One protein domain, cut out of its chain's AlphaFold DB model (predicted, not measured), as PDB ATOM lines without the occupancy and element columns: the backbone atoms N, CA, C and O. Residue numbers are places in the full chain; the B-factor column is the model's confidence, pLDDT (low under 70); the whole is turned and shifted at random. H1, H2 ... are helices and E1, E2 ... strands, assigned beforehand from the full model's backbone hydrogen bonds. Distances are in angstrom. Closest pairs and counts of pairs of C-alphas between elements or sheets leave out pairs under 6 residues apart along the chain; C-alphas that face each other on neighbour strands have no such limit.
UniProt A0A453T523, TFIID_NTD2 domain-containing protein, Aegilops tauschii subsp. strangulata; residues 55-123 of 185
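This is residues 55 to 123 of the 185 residues of the protein "TFIID_NTD2 domain-containing protein" of Aegilops tauschii subsp. strangulata (UniProt A0A453T523). An open triangular frame with a long tail: strands E1 and E2 run side by side as one edge, H1 leads away from the end of E1, and H2 folds back from the far corner to the beginning of E2. Beyond the strands, on the side away from the helix corner, a long unnamed link, residues 94 to 113, loops out and leads to H3, an arm that sticks out and makes much of the length. The printed part has 69 residues with three named helices and two named strands, in the order E1, H1, H2, E2, H3; the sheet, in the order E1, E2, is parallel, and the class is mixed, helices and strands. The whole is loose, with a radius of gyration of the C-alphas of 15.4 A and spans of 52 by 26 by 18 A.

E1 is residues 56 to 61, 16.2 A from first to last C-alpha, and its C-alpha 56 is at (-41.505, 49.886, 19.600). H1 follows as residues 62 to 74, 18.3 A long, and H2 as residues 78 to 87, 14.1 A long, with C-alpha 78 at (-48.399, 67.099, 14.889). E2 is residues 88 to 93, 15.7 A long. H3 is residues 114 to 121, 10.6 A long, ending with C-alpha 121 at (-30.160, 25.130, 15.868).

E1 and E2 are parallel neighbours, with 28 degrees between their directions. C-alphas 58 and 90, which face each other, are 5.0 A apart; N 89 and O 56 are within hydrogen-bond range at 2.8 A, and N 60 and O 91 at 3.1 A. E1, H1, H2 and E2 form a strand-helix-strand unit, two parallel neighbour strands with helices between them, and its crossover is right-handed. The closest C-alphas of H1 and E2 are those of Glu 62 and Val 92, 5.7 A apart. H1 and H2 touch only at the corner by their link, and only just, with 3 pairs of C-alphas within 8 A, made in H1 by residue 72 alone. Their closest C-alphas, of Leu 72 and Leu 81, are 6.7 A apart. They run opposite ways at a steep tilt of 40 degrees. The closest C-alphas of E1 and H2 are those of Phe 56 and Arg 87, 6.2 A apart. H3 is apart from E1, H1 and H2. In H1, H2 and H3 every O i to N i+4 pair is within hydrogen-bond range.

The C-alphas of Gln 76 and Lys 123, the two farthest apart, are 52.5 A from each other. Residues 74 to 79, 99 to 105 and 111 to 123 stand free; the body without them spans 26 by 24 by 11 A. The printed part has no cut. The links from E1 to H1, H1 to H2 and H2 to E2 are tight, and the link from E2 to H3 is long, with 20 residues. The mean pLDDT of the printed part is 79.2; residues 98 to 117 and 120 to 121 are under 70.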
ATOM      1  N   LYS A  55     -38.479  52.151  22.572       94.00
ATOM      2  CA  LYS A  55     -39.131  52.377  21.279       94.00
ATOM      3  C   LYS A  55     -39.640  51.059  20.698       94.00
ATOM      4  O   LYS A  55     -38.882  50.093  20.601       94.00
ATOM      5  N   PHE A  56     -40.892  51.041  20.256       92.00
ATOM      6  CA  PHE A  56     -41.505  49.886  19.600       92.00
ATOM      7  C   PHE A  56     -41.036  49.777  18.161       92.00
ATOM      8  O   PHE A  56     -41.078  50.755  17.421       92.00
ATOM      9  N   ARG A  57     -40.608  48.583  17.751       92.75
ATOM     10  CA  ARG A  57     -40.242  48.315  16.360       92.75
ATOM     11  C   ARG A  57     -41.467  47.795  15.630       92.75
ATOM     12  O   ARG A  57     -42.025  46.780  16.029       92.75
ATOM     13  N   ILE A  58     -41.876  48.489  14.578       92.06
ATOM     14  CA  ILE A  58     -43.007  48.088  13.742       92.06
ATOM     15  C   ILE A  58     -42.494  47.894  12.324       92.06
ATOM     16  O   ILE A  58     -41.907  48.803  11.737       92.06
ATOM     17  N   LYS A  59     -42.733  46.706  11.775       91.12
ATOM     18  CA  LYS A  59     -42.422  46.400  10.380       91.12
ATOM     19  C   LYS A  59     -43.567  46.856   9.496       91.12
ATOM     20  O   LYS A  59     -44.714  46.491   9.740       91.12
ATOM     21  N   LEU A  60     -43.252  47.641   8.475       89.69
ATOM     22  CA  LEU A  60     -44.208  48.094   7.469       89.69
ATOM     23  C   LEU A  60     -43.597  47.921   6.086       89.69
ATOM     24  O   LEU A  60     -42.386  48.038   5.916       89.69
ATOM     25  N   CYS A  61     -44.437  47.687   5.083       91.88
ATOM     26  CA  CYS A  61     -43.982  47.863   3.714       91.88
ATOM     27  C   CYS A  61     -43.872  49.355   3.377       91.88
ATOM     28  O   CYS A  61     -44.561  50.193   3.968       91.88
ATOM     29  N   GLU A  62     -43.027  49.665   2.395       93.00
ATOM     30  CA  GLU A  62     -42.784  51.025   1.898       93.00
ATOM     31  C   GLU A  62     -44.084  51.786   1.606       93.00
ATOM     32  O   GLU A  62     -44.308  52.863   2.153       93.00
ATOM     33  N   TYR A  63     -45.007  51.161   0.870       93.12
ATOM     34  CA  TYR A  63     -46.291  51.770   0.517       93.12
ATOM     35  C   TYR A  63     -47.136  52.176   1.739       93.12
ATOM     36  O   TYR A  63     -47.671  53.284   1.799       93.12
ATOM     37  N   SER A  64     -47.250  51.302   2.745       93.50
ATOM     38  CA  SER A  64     -48.028  51.594   3.957       93.50
ATOM     39  C   SER A  64     -47.389  52.700   4.797       93.50
ATOM     40  O   SER A  64     -48.100  53.507   5.400       93.50
ATOM     41  N   TYR A  65     -46.055  52.749   4.838       94.75
ATOM     42  CA  TYR A  65     -45.324  53.794   5.549       94.75
ATOM     43  C   TYR A  65     -45.523  55.172   4.899       94.75
ATOM     44  O   TYR A  65     -45.827  56.142   5.598       94.75
ATOM     45  N   GLU A  66     -45.435  55.256   3.569       94.69
ATOM     46  CA  GLU A  66     -45.693  56.496   2.828       94.69
ATOM     47  C   GLU A  66     -47.122  57.003   3.038       94.69
ATOM     48  O   GLU A  66     -47.327  58.185   3.325       94.69
ATOM     49  N   LEU A  67     -48.110  56.104   2.967       95.81
ATOM     50  CA  LEU A  67     -49.514  56.456   3.168       95.81
ATOM     51  C   LEU A  67     -49.767  57.015   4.576       95.81
ATOM     52  O   LEU A  67     -50.473  58.017   4.731       95.81
ATOM     53  N   LEU A  68     -49.162  56.405   5.601       95.50
ATOM     54  CA  LEU A  68     -49.229  56.892   6.980       95.50
ATOM     55  C   LEU A  68     -48.634  58.300   7.098       95.50
ATOM     56  O   LEU A  68     -49.269  59.193   7.664       95.50
ATOM     57  N   LEU A  69     -47.435  58.516   6.550       94.56
ATOM     58  CA  LEU A  69     -46.758  59.808   6.632       94.56
ATOM     59  C   LEU A  69     -47.548  60.901   5.904       94.56
ATOM     60  O   LEU A  69     -47.767  61.979   6.463       94.56
ATOM     61  N   GLN A  70     -48.044  60.606   4.700       96.62
ATOM     62  CA  GLN A  70     -48.873  61.524   3.923       96.62
ATOM     63  C   GLN A  70     -50.154  61.901   4.678       96.62
ATOM     64  O   GLN A  70     -50.534  63.075   4.715       96.62
ATOM     65  N   TYR A  71     -50.821  60.927   5.304       97.25
ATOM     66  CA  TYR A  71     -52.025  61.173   6.094       97.25
ATOM     67  C   TYR A  71     -51.745  62.081   7.300       97.25
ATOM     68  O   TYR A  71     -52.458  63.068   7.509       97.25
ATOM     69  N   LEU A  72     -50.690  61.791   8.069       95.56
ATOM     70  CA  LEU A  72     -50.314  62.574   9.251       95.56
ATOM     71  C   LEU A  72     -49.939  64.018   8.893       95.56
ATOM     72  O   LEU A  72     -50.314  64.949   9.608       95.56
ATOM     73  N   GLN A  73     -49.249  64.216   7.767       94.00
ATOM     74  CA  GLN A  73     -48.904  65.546   7.263       94.00
ATOM     75  C   GLN A  73     -50.144  66.312   6.793       94.00
ATOM     76  O   GLN A  73     -50.345  67.461   7.186       94.00
ATOM     77  N   LYS A  74     -51.009  65.673   5.993       96.12
ATOM     78  CA  LYS A  74     -52.223  66.302   5.449       96.12
ATOM     79  C   LYS A  74     -53.208  66.712   6.543       96.12
ATOM     80  O   LYS A  74     -53.821  67.770   6.446       96.12
ATOM     81  N   THR A  75     -53.360  65.883   7.572       96.69
ATOM     82  CA  THR A  75     -54.232  66.171   8.723       96.69
ATOM     83  C   THR A  75     -53.596  67.111   9.745       96.69
ATOM     84  O   THR A  75     -54.259  67.478  10.712       96.69
ATOM     85  N   GLN A  76     -52.334  67.513   9.544       95.44
ATOM     86  CA  GLN A  76     -51.557  68.314  10.494       95.44
ATOM     87  C   GLN A  76     -51.567  67.713  11.910       95.44
ATOM     88  O   GLN A  76     -51.598  68.427  12.913       95.44
ATOM     89  N   ALA A  77     -51.525  66.380  12.007       95.38
ATOM     90  CA  ALA A  77     -51.581  65.643  13.266       95.38
ATOM     91  C   ALA A  77     -50.224  65.669  13.996       95.38
ATOM     92  O   ALA A  77     -49.610  64.633  14.250       95.38
ATOM     93  N   LEU A  78     -49.741  66.868  14.339       93.81
ATOM     94  CA  LEU A  78     -48.399  67.099  14.889       93.81
ATOM     95  C   LEU A  78     -48.157  66.351  16.203       93.81
ATOM     96  O   LEU A  78     -47.064  65.836  16.418       93.81
ATOM     97  N   VAL A  79     -49.180  66.242  17.059       95.06
ATOM     98  CA  VAL A  79     -49.088  65.484  18.317       95.06
ATOM     99  C   VAL A  79     -48.843  64.001  18.034       95.06
ATOM    100  O   VAL A  79     -47.951  63.405  18.631       95.06
ATOM    101  N   MET A  80     -49.574  63.418  17.080       95.12
ATOM    102  CA  MET A  80     -49.380  62.020  16.689       95.12
ATOM    103  C   MET A  80     -48.015  61.802  16.047       95.12
ATOM    104  O   MET A  80     -47.334  60.840  16.387       95.12
ATOM    105  N   LEU A  81     -47.581  62.712  15.173       94.56
ATOM    106  CA  LEU A  81     -46.256  62.641  14.560       94.56
ATOM    107  C   LEU A  81     -45.142  62.702  15.619       94.56
ATOM    108  O   LEU A  81     -44.184  61.935  15.547       94.56
ATOM    109  N   GLY A  82     -45.298  63.562  16.631       94.88
ATOM    110  CA  GLY A  82     -44.392  63.652  17.774       94.88
ATOM    111  C   GLY A  82     -44.326  62.353  18.579       94.88
ATOM    112  O   GLY A  82     -43.234  61.840  18.811       94.88
ATOM    113  N   ILE A  83     -45.485  61.780  18.932       94.75
ATOM    114  CA  ILE A  83     -45.566  60.504  19.662       94.75
ATOM    115  C   ILE A  83     -44.903  59.377  18.863       94.75
ATOM    116  O   ILE A  83     -44.107  58.622  19.417       94.75
ATOM    117  N   ILE A  84     -45.200  59.273  17.566       95.00
ATOM    118  CA  ILE A  84     -44.634  58.244  16.689       95.00
ATOM    119  C   ILE A  84     -43.108  58.371  16.630       95.00
ATOM    120  O   ILE A  84     -42.407  57.388  16.847       95.00
ATOM    121  N   ASN A  85     -42.579  59.574  16.406       93.00
ATOM    122  CA  ASN A  85     -41.135  59.801  16.320       93.00
ATOM    123  C   ASN A  85     -40.404  59.499  17.648       93.00
ATOM    124  O   ASN A  85     -39.273  58.995  17.670       93.00
ATOM    125  N   GLU A  86     -41.049  59.793  18.779       94.31
ATOM    126  CA  GLU A  86     -40.491  59.525  20.102       94.31
ATOM    127  C   GLU A  86     -40.545  58.035  20.466       94.31
ATOM    128  O   GLU A  86     -39.563  57.509  20.990       94.31
ATOM    129  N   ARG A  87     -41.654  57.341  20.176       94.44
ATOM    130  CA  ARG A  87     -41.957  56.008  20.734       94.44
ATOM    131  C   ARG A  87     -41.866  54.849  19.746       94.44
ATOM    132  O   ARG A  87     -41.927  53.704  20.181       94.44
ATOM    133  N   ILE A  88     -41.727  55.100  18.446       95.50
ATOM    134  CA  ILE A  88     -41.777  54.056  17.413       95.50
ATOM    135  C   ILE A  88     -40.537  54.130  16.513       95.50
ATOM    136  O   ILE A  88     -40.034  55.201  16.185       95.50
ATOM    137  N   ILE A  89     -40.035  52.963  16.123       95.06
ATOM    138  CA  ILE A  89     -39.040  52.758  15.072       95.06
ATOM    139  C   ILE A  89     -39.728  51.959  13.968       95.06
ATOM    140  O   ILE A  89     -40.176  50.837  14.206       95.06
ATOM    141  N   PHE A  90     -39.798  52.515  12.762       94.69
ATOM    142  CA  PHE A  90     -40.306  51.779  11.610       94.69
ATOM    143  C   PHE A  90     -39.179  51.034  10.904       94.69
ATOM    144  O   PHE A  90     -38.179  51.626  10.503       94.69
ATOM    145  N   GLU A  91     -39.368  49.731  10.735       93.75
ATOM    146  CA  GLU A  91     -38.535  48.882   9.890       93.75
ATOM    147  C   GLU A  91     -39.242  48.735   8.544       93.75
ATOM    148  O   GLU A  91     -40.177  47.944   8.399       93.75
ATOM    149  N   VAL A  92     -38.839  49.562   7.580       92.31
ATOM    150  CA  VAL A  92     -39.484  49.623   6.266       92.31
ATOM    151  C   VAL A  92     -38.839  48.607   5.327       92.31
ATOM    152  O   VAL A  92     -37.631  48.650   5.100       92.31
ATOM    153  N   SER A  93     -39.642  47.696   4.780       88.81
ATOM    154  CA  SER A  93     -39.202  46.715   3.785       88.81
ATOM    155  C   SER A  93     -39.859  46.948   2.425       88.81
ATOM    156  O   SER A  93     -41.025  47.337   2.321       88.81
ATOM    157  N   ALA A  94     -39.104  46.682   1.357       81.88
ATOM    158  CA  ALA A  94     -39.653  46.640   0.008       81.88
ATOM    159  C   ALA A  94     -40.532  45.387  -0.145       81.88
ATOM    160  O   ALA A  94     -40.113  44.284   0.215       81.88
ATOM    161  N   GLY A  95     -41.747  45.544  -0.672       75.25
ATOM    162  CA  GLY A  95     -42.661  44.426  -0.916       75.25
ATOM    163  C   GLY A  95     -44.139  44.773  -0.745       75.25
ATOM    164  O   GLY A  95     -44.506  45.875  -0.340       75.25
ATOM    165  N   GLN A  96     -45.002  43.809  -1.070       71.50
ATOM    166  CA  GLN A  96     -46.446  43.921  -0.859       71.50
ATOM    167  C   GLN A  96     -46.762  43.909   0.650       71.50
ATOM    168  O   GLN A  96     -46.040  43.241   1.397       71.50
ATOM    169  N   PRO A  97     -47.814  44.617   1.126       71.38
ATOM    170  CA  PRO A  97     -48.236  44.528   2.518       71.38
ATOM    171  C   PRO A  97     -48.389  43.065   2.929       71.38
ATOM    172  O   PRO A  97     -49.132  42.312   2.293       71.38
ATOM    173  N   SER A  98     -47.668  42.654   3.968       64.69
ATOM    174  CA  SER A  98     -47.872  41.337   4.550       64.69
ATOM    175  C   SER A  98     -49.307  41.265   5.057       64.69
ATOM    176  O   SER A  98     -49.760  42.169   5.764       64.69
ATOM    177  N   LEU A  99     -50.013  40.182   4.725       61.91
ATOM    178  CA  LEU A  99     -51.196  39.808   5.494       61.91
ATOM    179  C   LEU A  99     -50.771  39.745   6.962       61.91
ATOM    180  O   LEU A  99     -49.628  39.369   7.240       61.91
ATOM    181  N   ILE A 100     -51.660  40.157   7.869       56.88
ATOM    182  CA  ILE A 100     -51.474  40.025   9.318       56.88
ATOM    183  C   ILE A 100     -51.423  38.520   9.592       56.88
ATOM    184  O   ILE A 100     -52.425  37.877   9.880       56.88
ATOM    185  N   SER A 101     -50.261  37.930   9.328       47.94
ATOM    186  CA  SER A 101     -49.928  36.578   9.702       47.94
ATOM    187  C   SER A 101     -49.917  36.582  11.216       47.94
ATOM    188  O   SER A 101     -49.453  37.549  11.819       47.94
ATOM    189  N   ASP A 102     -50.444  35.508  11.782       42.22
ATOM    190  CA  ASP A 102     -50.634  35.190  13.199       42.22
ATOM    191  C   ASP A 102     -49.298  35.087  13.980       42.22
ATOM    192  O   ASP A 102     -49.069  34.183  14.773       42.22
ATOM    193  N   ASP A 103     -48.351  35.984  13.695       46.16
ATOM    194  CA  ASP A 103     -47.067  36.129  14.368       46.16
ATOM    195  C   ASP A 103     -47.326  36.987  15.611       46.16
ATOM    196  O   ASP A 103     -47.007  38.178  15.676       46.16
ATOM    197  N   ALA A 104     -47.956  36.363  16.609       48.81
ATOM    198  CA  ALA A 104     -48.146  36.902  17.957       48.81
ATOM    199  C   ALA A 104     -46.821  37.351  18.625       48.81
ATOM    200  O   ALA A 104     -46.836  38.021  19.657       48.81
ATOM    201  N   ASP A 105     -45.682  37.050  17.999       48.53
ATOM    202  CA  ASP A 105     -44.333  37.388  18.437       48.53
ATOM    203  C   ASP A 105     -43.843  38.784  17.997       48.53
ATOM    204  O   ASP A 105     -42.786  39.227  18.445       48.53
ATOM    205  N   VAL A 106     -44.575  39.533  17.157       51.28
ATOM    206  CA  VAL A 106     -44.083  40.841  16.655       51.28
ATOM    207  C   VAL A 106     -44.246  41.983  17.673       51.28
ATOM    208  O   VAL A 106     -43.560  42.999  17.569       51.28
ATOM    209  N   VAL A 107     -45.091  41.826  18.699       53.38
ATOM    210  CA  VAL A 107     -45.368  42.882  19.704       53.38
ATOM    211  C   VAL A 107     -44.907  42.494  21.118       53.38
ATOM    212  O   VAL A 107     -45.131  43.227  22.078       53.38
ATOM    213  N   ALA A 108     -44.204  41.372  21.281       45.19
ATOM    214  CA  ALA A 108     -43.600  41.006  22.554       45.19
ATOM    215  C   ALA A 108     -42.111  41.377  22.554       45.19
ATOM    216  O   ALA A 108     -41.317  40.843  21.789       45.19
ATOM    217  N   LEU A 109     -41.773  42.345  23.409       46.69
ATOM    218  CA  LEU A 109     -40.475  42.564  24.052       46.69
ATOM    219  C   LEU A 109     -39.316  41.698  23.513       46.69
ATOM    220  O   LEU A 109     -39.238  40.502  23.784       46.69
ATOM    221  N   VAL A 110     -38.388  42.350  22.803       55.19
ATOM    222  CA  VAL A 110     -37.126  41.789  22.296       55.19
ATOM    223  C   VAL A 110     -36.482  40.845  23.318       55.19
ATOM    224  O   VAL A 110     -35.978  41.276  24.351       55.19
ATOM    225  N   GLY A 111     -36.450  39.558  22.982       50.41
ATOM    226  CA  GLY A 111     -35.742  38.529  23.727       50.41
ATOM    227  C   GLY A 111     -35.382  37.388  22.790       50.41
ATOM    228  O   GLY A 111     -36.207  36.531  22.511       50.41
ATOM    229  N   THR A 112     -34.134  37.394  22.323       50.81
ATOM    230  CA  THR A 112     -33.511  36.484  21.342       50.81
ATOM    231  C   THR A 112     -33.907  36.736  19.885       50.81
ATOM    232  O   THR A 112     -35.008  36.459  19.423       50.81
ATOM    233  N   SER A 113     -32.964  37.314  19.135       54.56
ATOM    234  CA  SER A 113     -33.072  37.465  17.689       54.56
ATOM    235  C   SER A 113     -33.302  36.098  17.038       54.56
ATOM    236  O   SER A 113     -32.703  35.097  17.436       54.56
ATOM    237  N   LYS A 114     -34.123  36.059  15.980       60.22
ATOM    238  CA  LYS A 114     -34.267  34.889  15.091       60.22
ATOM    239  C   LYS A 114     -32.902  34.332  14.640       60.22
ATOM    240  O   LYS A 114     -32.792  33.138  14.381       60.22
ATOM    241  N   ASP A 115     -31.871  35.178  14.587       58.84
ATOM    242  CA  ASP A 115     -30.483  34.787  14.326       58.84
ATOM    243  C   ASP A 115     -29.852  33.944  15.436       58.84
ATOM    244  O   ASP A 115     -29.185  32.960  15.130       58.84
ATOM    245  N   LEU A 116     -30.101  34.252  16.713       59.97
ATOM    246  CA  LEU A 116     -29.583  33.447  17.819       59.97
ATOM    247  C   LEU A 116     -30.219  32.051  17.821       59.97
ATOM    248  O   LEU A 116     -29.523  31.057  17.989       59.97
ATOM    249  N   ALA A 117     -31.528  31.965  17.558       62.97
ATOM    250  CA  ALA A 117     -32.235  30.688  17.447       62.97
ATOM    251  C   ALA A 117     -31.716  29.843  16.270       62.97
ATOM    252  O   ALA A 117     -31.486  28.645  16.416       62.97
ATOM    253  N   LYS A 118     -31.451  30.466  15.111       70.06
ATOM    254  CA  LYS A 118     -30.803  29.790  13.976       70.06
ATOM    255  C   LYS A 118     -29.385  29.329  14.311       70.06
ATOM    256  O   LYS A 118     -29.012  28.232  13.913       70.06
ATOM    257  N   GLN A 119     -28.619  30.127  15.049       71.44
ATOM    258  CA  GLN A 119     -27.257  29.783  15.460       71.44
ATOM    259  C   GLN A 119     -27.228  28.652  16.503       71.44
ATOM    260  O   GLN A 119     -26.342  27.806  16.460       71.44
ATOM    261  N   ILE A 120     -28.217  28.589  17.402       68.12
ATOM    262  CA  ILE A 120     -28.399  27.483  18.356       68.12
ATOM    263  C   ILE A 120     -28.792  26.199  17.620       68.12
ATOM    264  O   ILE A 120     -28.198  25.156  17.870       68.12
ATOM    265  N   ASN A 121     -29.722  26.281  16.665       68.56
ATOM    266  CA  ASN A 121     -30.160  25.130  15.868       68.56
ATOM    267  C   ASN A 121     -29.090  24.613  14.888       68.56
ATOM    268  O   ASN A 121     -29.229  23.508  14.375       68.56
ATOM    269  N   GLN A 122     -28.049  25.400  14.604       77.12
ATOM    270  CA  GLN A 122     -26.904  24.980  13.787       77.12
ATOM    271  C   GLN A 122     -25.810  24.270  14.585       77.12
ATOM    272  O   GLN A 122     -24.894  23.721  13.978       77.12
ATOM    273  N   LYS A 123     -25.866  24.277  15.923       72.38
ATOM    274  CA  LYS A 123     -24.931  23.471  16.706       72.38
ATOM    275  C   LYS A 123     -25.271  22.000  16.497       72.38
ATOM    276  O   LYS A 123     -26.422  21.608  16.676       72.38
TER     277      LYS A 123